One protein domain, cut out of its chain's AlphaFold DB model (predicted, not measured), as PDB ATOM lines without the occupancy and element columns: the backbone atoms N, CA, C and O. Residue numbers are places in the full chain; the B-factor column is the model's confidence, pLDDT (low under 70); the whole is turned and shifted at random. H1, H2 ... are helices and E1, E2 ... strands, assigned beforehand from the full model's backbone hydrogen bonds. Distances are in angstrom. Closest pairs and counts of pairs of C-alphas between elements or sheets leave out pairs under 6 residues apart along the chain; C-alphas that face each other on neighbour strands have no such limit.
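Overview. This is residues 2 to 102 of the 102 residues of the protein "Heavy metal translocating P-type ATPase" of Pseudomonas sp. (UniProt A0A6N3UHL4). A compact head stands at one end of a long free arm: residues 2 to 23 stick out from the body, with the small helix H1 at the arm's tip. In the head, a sheet of three strands has H2 across one face and the very short H4 on the opposite face, while H3 folds back along H2 as a helical hairpin. The printed part has 101 residues, with four named helices and three named strands in the order H1 H2 H3 E1 E2 E3 H4; the sheet, in order E1 E2 E3, is antiparallel. The class is mixed, helices and strands, with under half of the residues, 50, in named elements. The whole is only just extended, close to loose, with a radius of gyration of the C-alphas of 19.5 A and spans of 66 by 27 by 23 A, the arm making the length.

Along the chain. H1, residues 2 to 8, begins with C-alpha 2 at (54.222, 69.512, 311.616) and is 10.1 A long. Residues 9 to 38 hold no named element. H2, residues 39 to 50, is 16.2 A long and begins with C-alpha 39 at (7.708, 103.653, 314.796). H3, residues 56 to 64, measures 12.6 A. E1, residues 73 to 78, measures 15.2 A, E2, residues 82 to 87, 16.2 A, and E3, residues 90 to 95, 16.7 A. H4, residues 97 to 100, measures 5.0 A and ends with C-alpha 100 at (5.908, 93.120, 299.176).

Arrangement. H1 is apart from the other named elements. E1, E2 and E3 form a meander, each strand the antiparallel neighbour of the one before, in two hairpins. E1 and E2 stand at 170 degrees, with N 78 and O 82 within hydrogen-bond range at 2.8 A. E2 and E3 stand at 160 degrees, with N 83 and O 94 at 2.8 A. H2 is on the sheet at a height of 7.9 A, over E3, and runs across the strands at 72 degrees to E3 on the local plane; the closest C-alphas of H2 and E3 are those of Ala 46 and Leu 94, 6.6 A apart. With residues 46 to 50 alone H2 touches H3, at a steep tilt of 39 degrees, opposite ways; their closest C-alphas are those of Ala 47 and Ala 62, 4.2 A apart. H4 is on the sheet at a height of 7.7 A, on the opposite face from H2. In H1, H2 and H3 every O i to N i+4 pair is within hydrogen-bond range; H4 is too short for such a pair.

Size, cuts and confidence. The C-alphas of Glu 2 and Gly 89, the two farthest apart, are 66.6 A apart. Without residues 2 to 23, the body spans 35 by 26 by 23 A. The link from H1 to H2 is long, and the printed part has no cut. Mean pLDDT of the printed part is 94.2, and no printed residue is under 70.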
ATOM      1  N   GLU A   2      54.706  69.704 312.999       85.31
ATOM      2  CA  GLU A   2      54.222  69.512 311.616       85.31
ATOM      3  C   GLU A   2      53.082  70.454 311.164       85.31
ATOM      4  O   GLU A   2      53.116  70.976 310.055       85.31
ATOM      5  N   ALA A   3      52.092  70.731 312.020       87.31
ATOM      6  CA  ALA A   3      51.002  71.650 311.679       87.31
ATOM      7  C   ALA A   3      51.470  73.106 311.473       87.31
ATOM      8  O   ALA A   3      50.947  73.786 310.596       87.31
ATOM      9  N   LEU A   4      52.469  73.576 312.233       87.44
ATOM     10  CA  LEU A   4      53.035  74.921 312.062       87.44
ATOM     11  C   LEU A   4      53.900  75.014 310.802       87.44
ATOM     12  O   LEU A   4      53.798  75.989 310.067       87.44
ATOM     13  N   GLU A   5      54.706  73.989 310.524       90.88
ATOM     14  CA  GLU A   5      55.542  73.930 309.315       90.88
ATOM     15  C   GLU A   5      54.703  73.843 308.032       90.88
ATOM     16  O   GLU A   5      55.097  74.357 306.991       90.88
ATOM     17  N   ARG A   6      53.528  73.203 308.091       89.50
ATOM     18  CA  ARG A   6      52.579  73.173 306.968       89.50
ATOM     19  C   ARG A   6      51.835  74.495 306.815       89.50
ATOM     20  O   ARG A   6      51.599  74.898 305.683       89.50
ATOM     21  N   LEU A   7      51.492  75.161 307.922       92.06
ATOM     22  CA  LEU A   7      50.815  76.460 307.898       92.06
ATOM     23  C   LEU A   7      51.703  77.565 307.307       92.06
ATOM     24  O   LEU A   7      51.194  78.428 306.606       92.06
ATOM     25  N   GLU A   8      53.020  77.509 307.533       94.38
ATOM     26  CA  GLU A   8      53.999  78.448 306.957       94.38
ATOM     27  C   GLU A   8      53.994  78.463 305.420       94.38
ATOM     28  O   GLU A   8      54.206  79.513 304.819       94.38
ATOM     29  N   LYS A   9      53.673  77.331 304.785       95.69
ATOM     30  CA  LYS A   9      53.648  77.181 303.320       95.69
ATOM     31  C   LYS A   9      52.301  77.510 302.680       95.69
ATOM     32  O   LYS A   9      52.159  77.364 301.468       95.69
ATOM     33  N   VAL A  10      51.293  77.878 303.469       95.12
ATOM     34  CA  VAL A  10      49.963  78.208 302.946       95.12
ATOM     35  C   VAL A  10      49.996  79.599 302.313       95.12
ATOM     36  O   VAL A  10      50.257  80.583 302.995       95.12
ATOM     37  N   ASP A  11      49.669  79.690 301.023       96.94
ATOM     38  CA  ASP A  11      49.488  80.959 300.297       96.94
ATOM     39  C   ASP A  11      48.008  81.332 300.089       96.94
ATOM     40  O   ASP A  11      47.679  82.482 299.795       96.94
ATOM     41  N   THR A  12      47.112  80.364 300.276       96.00
ATOM     42  CA  THR A  12      45.687  80.485 299.982       96.00
ATOM     43  C   THR A  12      44.873  79.952 301.150       96.00
ATOM     44  O   THR A  12      44.982  78.783 301.522       96.00
ATOM     45  N   LEU A  13      44.004  80.800 301.699       94.12
ATOM     46  CA  LEU A  13      43.074  80.435 302.761       94.12
ATOM     47  C   LEU A  13      41.634  80.545 302.252       94.12
ATOM     48  O   LEU A  13      41.178  81.624 301.877       94.12
ATOM     49  N   VAL A  14      40.906  79.430 302.287       95.56
ATOM     50  CA  VAL A  14      39.462  79.403 302.042       95.56
ATOM     51  C   VAL A  14      38.764  79.322 303.388       95.56
ATOM     52  O   VAL A  14      38.955  78.367 304.137       95.56
ATOM     53  N   VAL A  15      37.969  80.340 303.699       95.00
ATOM     54  CA  VAL A  15      37.218  80.433 304.952       95.00
ATOM     55  C   VAL A  15      35.731  80.289 304.685       95.00
ATOM     56  O   VAL A  15      35.205  80.853 303.724       95.00
ATOM     57  N   ASP A  16      35.045  79.563 305.563       96.62
ATOM     58  CA  ASP A  16      33.594  79.672 305.634       96.62
ATOM     59  C   ASP A  16      33.213  81.038 306.225       96.62
ATOM     60  O   ASP A  16      33.974  81.651 306.975       96.62
ATOM     61  N   LYS A  17      32.036  81.560 305.879       95.38
ATOM     62  CA  LYS A  17      31.572  82.843 306.422       95.38
ATOM     63  C   LYS A  17      30.819  82.635 307.730       95.38
ATOM     64  O   LYS A  17      31.134  83.265 308.738       95.38
ATOM     65  N   THR A  18      29.777  81.810 307.696       88.25
ATOM     66  CA  THR A  18      28.771  81.736 308.760       88.25
ATOM     67  C   THR A  18      29.302  80.938 309.942       88.25
ATOM     68  O   THR A  18      29.488  79.736 309.845       88.25
ATOM     69  N   GLY A  19      29.525  81.592 311.080       89.69
ATOM     70  CA  GLY A  19      30.097  80.939 312.264       89.69
ATOM     71  C   GLY A  19      31.629  80.879 312.276       89.69
ATOM     72  O   GLY A  19      32.191  80.431 313.269       89.69
ATOM     73  N   THR A  20      32.299  81.345 311.210       93.44
ATOM     74  CA  THR A  20      33.768  81.474 311.141       93.44
ATOM     75  C   THR A  20      34.181  82.945 311.049       93.44
ATOM     76  O   THR A  20      34.819  83.456 311.963       93.44
ATOM     77  N   LEU A  21      33.780  83.655 309.987       95.06
ATOM     78  CA  LEU A  21      33.988  85.107 309.875       95.06
ATOM     79  C   LEU A  21      32.909  85.914 310.604       95.06
ATOM     80  O   LEU A  21      33.148  87.048 311.010       95.06
ATOM     81  N   THR A  22      31.705  85.356 310.724       92.81
ATOM     82  CA  THR A  22      30.575  85.977 311.421       92.81
ATOM     83  C   THR A  22      30.138  85.118 312.592       92.81
ATOM     84  O   THR A  22      30.364  83.914 312.611       92.81
ATOM     85  N   GLU A  23      29.414  85.705 313.540       91.25
ATOM     86  CA  GLU A  23      28.909  84.976 314.710       91.25
ATOM     87  C   GLU A  23      27.826  83.933 314.377       91.25
ATOM     88  O   GLU A  23      27.387  83.186 315.252       91.25
ATOM     89  N   GLY A  24      27.323  83.901 313.134       89.00
ATOM     90  CA  GLY A  24      26.218  83.025 312.730       89.00
ATOM     91  C   GLY A  24      24.890  83.320 313.445       89.00
ATOM     92  O   GLY A  24      23.955  82.524 313.372       89.00
ATOM     93  N   ARG A  25      24.793  84.461 314.139       89.56
ATOM     94  CA  ARG A  25      23.629  84.888 314.920       89.56
ATOM     95  C   ARG A  25      23.137  86.237 314.395       89.56
ATOM     96  O   ARG A  25      23.775  87.248 314.668       89.56
ATOM     97  N   PRO A  26      22.032  86.271 313.632       93.50
ATOM     98  CA  PRO A  26      21.468  87.532 313.175       93.50
ATOM     99  C   PRO A  26      21.063  88.412 314.359       93.50
ATOM    100  O   PRO A  26      20.516  87.922 315.351       93.50
ATOM    101  N   VAL A  27      21.298  89.711 314.216       94.75
ATOM    102  CA  VAL A  27      20.826  90.767 315.115       94.75
ATOM    103  C   VAL A  27      20.207  91.867 314.260       94.75
ATOM    104  O   VAL A  27      20.647  92.082 313.130       94.75
ATOM    105  N   GLN A  28      19.168  92.530 314.763       95.56
ATOM    106  CA  GLN A  28      18.651  93.715 314.087       95.56
ATOM    107  C   GLN A  28      19.658  94.854 314.263       95.56
ATOM    108  O   GLN A  28      19.998  95.198 315.392       95.56
ATOM    109  N   THR A  29      20.133  95.414 313.154       95.19
ATOM    110  CA  THR A  29      21.079  96.539 313.151       95.19
ATOM    111  C   THR A  29      20.371  97.869 312.942       95.19
ATOM    112  O   THR A  29      20.693  98.847 313.605       95.19
ATOM    113  N   ASP A  30      19.368  97.881 312.064       94.69
ATOM    114  CA  ASP A  30      18.711  99.095 311.601       94.69
ATOM    115  C   ASP A  30      17.186  98.935 311.606       94.69
ATOM    116  O   ASP A  30      16.628  97.834 311.499       94.69
ATOM    117  N   PHE A  31      16.501 100.067 311.716       94.19
ATOM    118  CA  PHE A  31      15.063 100.176 311.519       94.19
ATOM    119  C   PHE A  31      14.752 101.493 310.816       94.19
ATOM    120  O   PHE A  31      15.208 102.551 311.241       94.19
ATOM    121  N   GLN A  32      13.942 101.422 309.763       94.62
ATOM    122  CA  GLN A  32      13.480 102.592 309.033       94.62
ATOM    123  C   GLN A  32      11.971 102.499 308.821       94.62
ATOM    124  O   GLN A  32      11.479 101.573 308.179       94.62
ATOM    125  N   LEU A  33      11.239 103.482 309.345       95.12
ATOM    126  CA  LEU A  33       9.817 103.636 309.068       95.12
ATOM    127  C   LEU A  33       9.645 104.352 307.724       95.12
ATOM    128  O   LEU A  33      10.156 105.455 307.542       95.12
ATOM    129  N   LEU A  34       8.937 103.725 306.783       91.94
ATOM    130  CA  LEU A  34       8.731 104.292 305.443       91.94
ATOM    131  C   LEU A  34       7.553 105.274 305.383       91.94
ATOM    132  O   LEU A  34       7.575 106.207 304.586       91.94
ATOM    133  N   ALA A  35       6.522 105.062 306.204       88.44
ATOM    134  CA  ALA A  35       5.326 105.895 306.254       88.44
ATOM    135  C   ALA A  35       4.650 105.820 307.632       88.44
ATOM    136  O   ALA A  35       4.760 104.814 308.331       88.44
ATOM    137  N   GLY A  36       3.911 106.873 307.992       86.56
ATOM    138  CA  GLY A  36       3.280 107.024 309.305       86.56
ATOM    139  C   GLY A  36       4.197 107.685 310.337       86.56
ATOM    140  O   GLY A  36       5.314 108.093 310.024       86.56
ATOM    141  N   SER A  37       3.698 107.831 311.564       80.75
ATOM    142  CA  SER A  37       4.394 108.539 312.649       80.75
ATOM    143  C   SER A  37       4.733 107.665 313.858       80.75
ATOM    144  O   SER A  37       5.419 108.140 314.757       80.75
ATOM    145  N   ASP A  38       4.258 106.418 313.905       92.44
ATOM    146  CA  ASP A  38       4.395 105.543 315.076       92.44
ATOM    147  C   ASP A  38       5.345 104.370 314.784       92.44
ATOM    148  O   ASP A  38       4.946 103.285 314.352       92.44
ATOM    149  N   ALA A  39       6.640 104.635 314.970       93.56
ATOM    150  CA  ALA A  39       7.708 103.653 314.796       93.56
ATOM    151  C   ALA A  39       7.603 102.500 315.803       93.56
ATOM    152  O   ALA A  39       7.832 101.344 315.444       93.56
ATOM    153  N   ASP A  40       7.210 102.818 317.032       94.25
ATOM    154  CA  ASP A  40       7.097 101.889 318.148       94.25
ATOM    155  C   ASP A  40       6.009 100.846 317.876       94.25
ATOM    156  O   ASP A  40       6.266  99.642 317.959       94.25
ATOM    157  N   ALA A  41       4.824 101.279 317.439       94.56
ATOM    158  CA  ALA A  41       3.758 100.363 317.046       94.56
ATOM    159  C   ALA A  41       4.153  99.494 315.839       94.56
ATOM    160  O   ALA A  41       3.829  98.303 315.794       94.56
ATOM    161  N   ALA A  42       4.866 100.058 314.858       95.19
ATOM    162  CA  ALA A  42       5.341  99.304 313.699       95.19
ATOM    163  C   ALA A  42       6.347  98.210 314.104       95.19
ATOM    164  O   ALA A  42       6.211  97.057 313.680       95.19
ATOM    165  N   GLN A  43       7.312  98.538 314.968       95.75
ATOM    166  CA  GLN A  43       8.264  97.572 315.520       95.75
ATOM    167  C   GLN A  43       7.568  96.502 316.361       95.75
ATOM    168  O   GLN A  43       7.857  95.316 316.197       95.75
ATOM    169  N   GLN A  44       6.610  96.890 317.204       96.94
ATOM    170  CA  GLN A  44       5.857  95.962 318.040       96.94
ATOM    171  C   GLN A  44       5.073  94.947 317.193       96.94
ATOM    172  O   GLN A  44       5.124  93.744 317.463       96.94
ATOM    173  N   ARG A  45       4.391  95.391 316.128       97.00
ATOM    174  CA  ARG A  45       3.675  94.503 315.191       97.00
ATOM    175  C   ARG A  45       4.632  93.552 314.474       97.00
ATOM    176  O   ARG A  45       4.380  92.346 314.439       97.00
ATOM    177  N   ALA A  46       5.749  94.071 313.961       96.88
ATOM    178  CA  ALA A  46       6.767  93.261 313.294       96.88
ATOM    179  C   ALA A  46       7.351  92.195 314.234       96.88
ATOM    180  O   ALA A  46       7.425  91.024 313.865       96.88
ATOM    181  N   ALA A  47       7.697  92.566 315.468       97.69
ATOM    182  CA  ALA A  47       8.200  91.639 316.476       97.69
ATOM    183  C   ALA A  47       7.162  90.583 316.879       97.69
ATOM    184  O   ALA A  47       7.516  89.417 317.050       97.69
ATOM    185  N   SER A  48       5.885  90.964 316.971       98.25
ATOM    186  CA  SER A  48       4.780  90.049 317.297       98.25
ATOM    187  C   SER A  48       4.611  88.967 316.230       98.25
ATOM    188  O   SER A  48       4.549  87.783 316.560       98.25
ATOM    189  N   LEU A  49       4.635  89.343 314.945       98.06
ATOM    190  CA  LEU A  49       4.673  88.378 313.838       98.06
ATOM    191  C   LEU A  49       5.940  87.518 313.874       98.06
ATOM    192  O   LEU A  49       5.879  86.299 313.716       98.06
ATOM    193  N   ALA A  50       7.097  88.145 314.086       97.44
ATOM    194  CA  ALA A  50       8.386  87.469 314.056       97.44
ATOM    195  C   ALA A  50       8.526  86.417 315.169       97.44
ATOM    196  O   ALA A  50       9.096  85.352 314.940       97.44
ATOM    197  N   ALA A  51       7.954  86.667 316.347       97.19
ATOM    198  CA  ALA A  51       7.988  85.751 317.484       97.19
ATOM    199  C   ALA A  51       7.263  84.415 317.234       97.19
ATOM    200  O   ALA A  51       7.474  83.457 317.975       97.19
ATOM    201  N   ARG A  52       6.422  84.331 316.196       97.19
ATOM    202  CA  ARG A  52       5.702  83.110 315.796       97.19
ATOM    203  C   ARG A  52       6.482  82.239 314.800       97.19
ATOM    204  O   ARG A  52       6.000  81.175 314.428       97.19
ATOM    205  N   SER A  53       7.665  82.675 314.361       95.81
ATOM    206  CA  SER A  53       8.514  81.981 313.388       95.81
ATOM    207  C   SER A  53       9.836  81.531 314.011       95.81
ATOM    208  O   SER A  53      10.530  82.314 314.659       95.81
ATOM    209  N   ASP A  54      10.242  80.295 313.723       92.94
ATOM    210  CA  ASP A  54      11.528  79.740 314.171       92.94
ATOM    211  C   ASP A  54      12.732  80.229 313.347       92.94
ATOM    212  O   ASP A  54      13.885  79.921 313.665       92.94
ATOM    213  N   HIS A  55      12.502  81.013 312.288       93.94
ATOM    214  CA  HIS A  55      13.576  81.476 311.417       93.94
ATOM    215  C   HIS A  55      14.574  82.377 312.184       93.94
ATOM    216  O   HIS A  55      14.148  83.297 312.891       93.94
ATOM    217  N   PRO A  56      15.906  82.206 312.022       92.88
ATOM    218  CA  PRO A  56      16.907  82.974 312.771       92.88
ATOM    219  C   PRO A  56      16.743  84.498 312.681       92.88
ATOM    220  O   PRO A  56      16.931  85.196 313.674       92.88
ATOM    221  N   VAL A  57      16.346  85.012 311.513       94.12
ATOM    222  CA  VAL A  57      16.065  86.446 311.311       94.12
ATOM    223  C   VAL A  57      14.810  86.890 312.068       94.12
ATOM    224  O   VAL A  57      14.817  87.946 312.690       94.12
ATOM    225  N   SER A  58      13.752  86.074 312.090       95.75
ATOM    226  CA  SER A  58      12.535  86.383 312.850       95.75
ATOM    227  C   SER A  58      12.830  86.451 314.349       95.75
ATOM    228  O   SER A  58      12.426  87.390 315.027       95.75
ATOM    229  N   ARG A  59      13.653  85.529 314.859       94.50
ATOM    230  CA  ARG A  59      14.117  85.577 316.252       94.50
ATOM    231  C   ARG A  59      14.919  86.841 316.566       94.50
ATOM    232  O   ARG A  59      14.814  87.347 317.679       94.50
ATOM    233  N   ALA A  60      15.720  87.339 315.624       95.75
ATOM    234  CA  ALA A  60      16.468  88.582 315.802       95.75
ATOM    235  C   ALA A  60      15.539  89.800 315.917       95.75
ATOM    236  O   ALA A  60      15.715  90.603 316.827       95.75
ATOM    237  N   LEU A  61      14.514  89.886 315.062       95.94
ATOM    238  CA  LEU A  61      13.506  90.952 315.113       95.94
ATOM    239  C   LEU A  61      12.660  90.886 316.390       95.94
ATOM    240  O   LEU A  61      12.461  91.898 317.053       95.94
ATOM    241  N   ALA A  62      12.215  89.689 316.780       96.06
ATOM    242  CA  ALA A  62      11.437  89.501 318.003       96.06
ATOM    243  C   ALA A  62      12.209  89.940 319.260       96.06
ATOM    244  O   ALA A  62      11.616  90.486 320.183       96.06
ATOM    245  N   LYS A  63      13.532  89.722 319.290       94.75
ATOM    246  CA  LYS A  63      14.409  90.118 320.406       94.75
ATOM    247  C   LYS A  63      14.752  91.604 320.441       94.75
ATOM    248  O   LYS A  63      15.110  92.103 321.501       94.75
ATOM    249  N   ALA A  64      14.731  92.272 319.297       94.25
ATOM    250  CA  ALA A  64      15.097  93.678 319.201       94.25
ATOM    251  C   ALA A  64      14.002  94.611 319.743       94.25
ATOM    252  O   ALA A  64      14.298  95.731 320.148       94.25
ATOM    253  N   ASN A  65      12.757  94.136 319.802       93.88
ATOM    254  CA  ASN A  65      11.655  94.853 320.427       93.88
ATOM    255  C   ASN A  65      11.605  94.590 321.940       93.88
ATOM    256  O   ASN A  65      11.571  93.443 322.382       93.88
ATOM    257  N   SER A  66      11.546  95.659 322.734       91.06
ATOM    258  CA  SER A  66      11.421  95.600 324.197       91.06
ATOM    259  C   SER A  66       9.970  95.632 324.688       91.06
ATOM    260  O   SER A  66       9.711  95.383 325.867       91.06
ATOM    261  N   GLN A  67       9.019  95.942 323.805       94.44
ATOM    262  CA  GLN A  67       7.607  96.038 324.156       94.44
ATOM    263  C   GLN A  67       6.950  94.654 324.271       94.44
ATOM    264  O   GLN A  67       7.395  93.700 323.623       94.44
ATOM    265  N   PRO A  68       5.844  94.530 325.028       96.25
ATOM    266  CA  PRO A  68       5.042  93.312 325.038       96.25
ATOM    267  C   PRO A  68       4.592  92.929 323.627       96.25
ATOM    268  O   PRO A  68       4.223  93.791 322.828       96.25
ATOM    269  N   LEU A  69       4.605  91.634 323.329       97.12
ATOM    270  CA  LEU A  69       4.109  91.131 322.055       97.12
ATOM    271  C   LEU A  69       2.581  91.204 322.020       97.12
ATOM    272  O   LEU A  69       1.907  90.933 323.014       97.12
ATOM    273  N   LEU A  70       2.054  91.553 320.854       98.00
ATOM    274  CA  LEU A  70       0.631  91.536 320.557       98.00
ATOM    275  C   LEU A  70       0.191  90.109 320.215       98.00
ATOM    276  O   LEU A  70       0.982  89.295 319.727       98.00
ATOM    277  N   THR A  71      -1.089  89.813 320.432       98.12
ATOM    278  CA  THR A  71      -1.684  88.563 319.954       98.12
ATOM    279  C   THR A  71      -1.696  88.557 318.427       98.12
ATOM    280  O   THR A  71      -2.075  89.546 317.797       98.12
ATOM    281  N   VAL A  72      -1.263  87.433 317.855       98.44
ATOM    282  CA  VAL A  72      -1.273  87.182 316.413       98.44
ATOM    283  C   VAL A  72      -2.201  86.010 316.130       98.44
ATOM    284  O   VAL A  72      -1.877  84.867 316.469       98.44
ATOM    285  N   ASP A  73      -3.316  86.300 315.474       98.38
ATOM    286  CA  ASP A  73      -4.279  85.310 314.998       98.38
ATOM    287  C   ASP A  73      -4.009  84.958 313.524       98.38
ATOM    288  O   ASP A  73      -3.256  85.655 312.839       98.38
ATOM    289  N   ASP A  74      -4.584  83.857 313.028       97.69
ATOM    290  CA  ASP A  74      -4.450  83.389 311.633       97.69
ATOM    291  C   ASP A  74      -3.010  83.416 311.087       97.69
ATOM    292  O   ASP A  74      -2.751  83.797 309.940       97.69
ATOM    293  N   PHE A  75      -2.053  83.029 311.932       98.12
ATOM    294  CA  PHE A  75      -0.648  83.009 311.554       98.12
ATOM    295  C   PHE A  75      -0.393  82.001 310.426       98.12
ATOM    296  O   PHE A  75      -0.750  80.827 310.536       98.12
ATOM    297  N   ALA A  76       0.306  82.445 309.382       97.50
ATOM    298  CA  ALA A  76       0.720  81.600 308.271       97.50
ATOM    299  C   ALA A  76       2.179  81.859 307.890       97.50
ATOM    300  O   ALA A  76       2.586  83.000 307.654       97.50
ATOM    301  N   ALA A  77       2.953  80.780 307.772       96.38
ATOM    302  CA  ALA A  77       4.268  80.815 307.151       96.38
ATOM    303  C   ALA A  77       4.124  80.783 305.623       96.38
ATOM    304  O   ALA A  77       3.366  79.979 305.082       96.38
ATOM    305  N   LEU A  78       4.875  81.640 304.934       95.38
ATOM    306  CA  LEU A  78       4.914  81.766 303.480       95.38
ATOM    307  C   LEU A  78       6.311  81.325 303.006       95.38
ATOM    308  O   LEU A  78       7.253  82.128 303.043       95.38
ATOM    309  N   PRO A  79       6.498  80.044 302.627       92.94
ATOM    310  CA  PRO A  79       7.817  79.485 302.344       92.94
ATOM    311  C   PRO A  79       8.604  80.302 301.316       92.94
ATOM    312  O   PRO A  79       8.123  80.604 300.227       92.94
ATOM    313  N   GLY A  80       9.835  80.672 301.679       92.81
ATOM    314  CA  GLY A  80      10.722  81.467 300.825       92.81
ATOM    315  C   GLY A  80      10.352  82.951 300.694       92.81
ATOM    316  O   GLY A  80      11.041  83.671 299.970       92.81
ATOM    317  N   GLN A  81       9.306  83.421 301.381       95.44
ATOM    318  CA  GLN A  81       8.819  84.802 301.292       95.44
ATOM    319  C   GLN A  81       8.762  85.490 302.657       95.44
ATOM    320  O   GLN A  81       9.298  86.585 302.803       95.44
ATOM    321  N   GLY A  82       8.167  84.853 303.667       96.12
ATOM    322  CA  GLY A  82       7.976  85.471 304.976       96.12
ATOM    323  C   GLY A  82       6.866  84.825 305.794       96.12
ATOM    324  O   GLY A  82       6.684  83.610 305.769       96.12
ATOM    325  N   VAL A  83       6.131  85.647 306.536       97.62
ATOM    326  CA  VAL A  83       4.993  85.261 307.374       97.62
ATOM    327  C   VAL A  83       3.876  86.297 307.273       97.62
ATOM    328  O   VAL A  83       4.106  87.446 306.893       97.62
ATOM    329  N   SER A  84       2.666  85.899 307.649       97.94
ATOM    330  CA  SER A  84       1.521  86.799 307.798       97.94
ATOM    331  C   SER A  84       0.690  86.436 309.024       97.94
ATOM    332  O   SER A  84       0.819  85.335 309.559       97.94
ATOM    333  N   GLY A  85      -0.156  87.363 309.463       98.25
ATOM    334  CA  GLY A  85      -1.083  87.149 310.569       98.25
ATOM    335  C   GLY A  85      -1.999  88.346 310.782       98.25
ATOM    336  O   GLY A  85      -1.834  89.389 310.145       98.25
ATOM    337  N   LEU A  86      -2.969  88.182 311.672       98.44
ATOM    338  CA  LEU A  86      -3.896  89.219 312.096       98.44
ATOM    339  C   LEU A  86      -3.472  89.776 313.454       98.44
ATOM    340  O   LEU A  86      -3.217  89.017 314.384       98.44
ATOM    341  N   ILE A  87      -3.433  91.100 313.575       98.00
ATOM    342  CA  ILE A  87      -3.205  91.814 314.833       98.00
ATOM    343  C   ILE A  87      -4.315  92.851 314.958       98.00
ATOM    344  O   ILE A  87      -4.478  93.689 314.075       98.00
ATOM    345  N   ASN A  88      -5.095  92.793 316.041       95.69
ATOM    346  CA  ASN A  88      -6.260  93.664 316.253       95.69
ATOM    347  C   ASN A  88      -7.248  93.664 315.064       95.69
ATOM    348  O   ASN A  88      -7.832  94.693 314.731       95.69
ATOM    349  N   GLY A  89      -7.420  92.511 314.408       96.62
ATOM    350  CA  GLY A  89      -8.311  92.345 313.254       96.62
ATOM    351  C   GLY A  89      -7.750  92.830 311.911       96.62
ATOM    352  O   GLY A  89      -8.406  92.648 310.889       96.62
ATOM    353  N   GLU A  90      -6.544  93.398 311.879       97.38
ATOM    354  CA  GLU A  90      -5.888  93.850 310.650       97.38
ATOM    355  C   GLU A  90      -4.786  92.875 310.223       97.38
ATOM    356  O   GLU A  90      -4.045  92.348 311.056       97.38
ATOM    357  N   ARG A  91      -4.685  92.619 308.913       97.25
ATOM    358  CA  ARG A  91      -3.691  91.702 308.352       97.25
ATOM    359  C   ARG A  91      -2.364  92.404 308.125       97.25
ATOM    360  O   ARG A  91      -2.302  93.432 307.463       97.25
ATOM    361  N   TYR A  92      -1.309  91.776 308.625       97.25
ATOM    362  CA  TYR A  92       0.065  92.215 308.455       97.25
ATOM    363  C   TYR A  92       0.911  91.114 307.822       97.25
ATOM    364  O   TYR A  92       0.657  89.918 307.993       97.25
ATOM    365  N   TRP A  93       1.958  91.549 307.127       97.06
ATOM    366  CA  TRP A  93       2.943  90.701 306.473       97.06
ATOM    367  C   TRP A  93       4.342  91.104 306.921       97.06
ATOM    368  O   TRP A  93       4.638  92.283 307.106       97.06
ATOM    369  N   LEU A  94       5.210  90.111 307.080       97.06
ATOM    370  CA  LEU A  94       6.618  90.295 307.401       97.06
ATOM    371  C   LEU A  94       7.436  89.356 306.517       97.06
ATOM    372  O   LEU A  94       7.376  88.139 306.685       97.06
ATOM    373  N   GLY A  95       8.211  89.900 305.584       95.94
ATOM    374  CA  GLY A  95       8.939  89.086 304.615       95.94
ATOM    375  C   GLY A  95       9.909  89.872 303.743       95.94
ATOM    376  O   GLY A  95      10.223  91.027 304.014       95.94
ATOM    377  N   ASN A  96      10.416  89.203 302.713       95.44
ATOM    378  CA  ASN A  96      11.320  89.783 301.725       95.44
ATOM    379  C   ASN A  96      10.565  90.589 300.652       95.44
ATOM    380  O   ASN A  96       9.337  90.629 300.628       95.44
ATOM    381  N   ALA A  97      11.311  91.199 299.726       93.56
ATOM    382  CA  ALA A  97      10.747  92.018 298.649       93.56
ATOM    383  C   ALA A  97       9.709  91.280 297.786       93.56
ATOM    384  O   ALA A  97       8.714  91.879 297.400       93.56
ATOM    385  N   ARG A  98       9.868  89.966 297.558       93.25
ATOM    386  CA  ARG A  98       8.895  89.185 296.772       93.25
ATOM    387  C   ARG A  98       7.516  89.151 297.423       93.25
ATOM    388  O   ARG A  98       6.532  89.053 296.711       93.25
ATOM    389  N   LEU A  99       7.454  89.206 298.756       93.69
ATOM    390  CA  LEU A  99       6.185  89.298 299.476       93.69
ATOM    391  C   LEU A  99       5.561  90.692 299.353       93.69
ATOM    392  O   LEU A  99       4.346  90.805 299.333       93.69
ATOM    393  N   ALA A 100       6.382  91.743 299.296       89.19
ATOM    394  CA  ALA A 100       5.908  93.120 299.176       89.19
ATOM    395  C   ALA A 100       5.384  93.456 297.767       89.19
ATOM    396  O   ALA A 100       4.617  94.399 297.609       89.19
ATOM    397  N   GLU A 101       5.821  92.704 296.757       85.31
ATOM    398  CA  GLU A 101       5.417  92.858 295.355       85.31
ATOM    399  C   GLU A 101       4.219  91.977 294.954       85.31
ATOM    400  O   GLU A 101       3.713  92.125 293.841       85.31
ATOM    401  N   ALA A 102       3.800  91.048 295.822       71.94
ATOM    402  CA  ALA A 102       2.708  90.100 295.585       71.94
ATOM    403  C   ALA A 102       1.338  90.690 295.948       71.94
ATOM    404  O   ALA A 102       0.378  90.410 295.194       71.94
TER     405      ALA A 102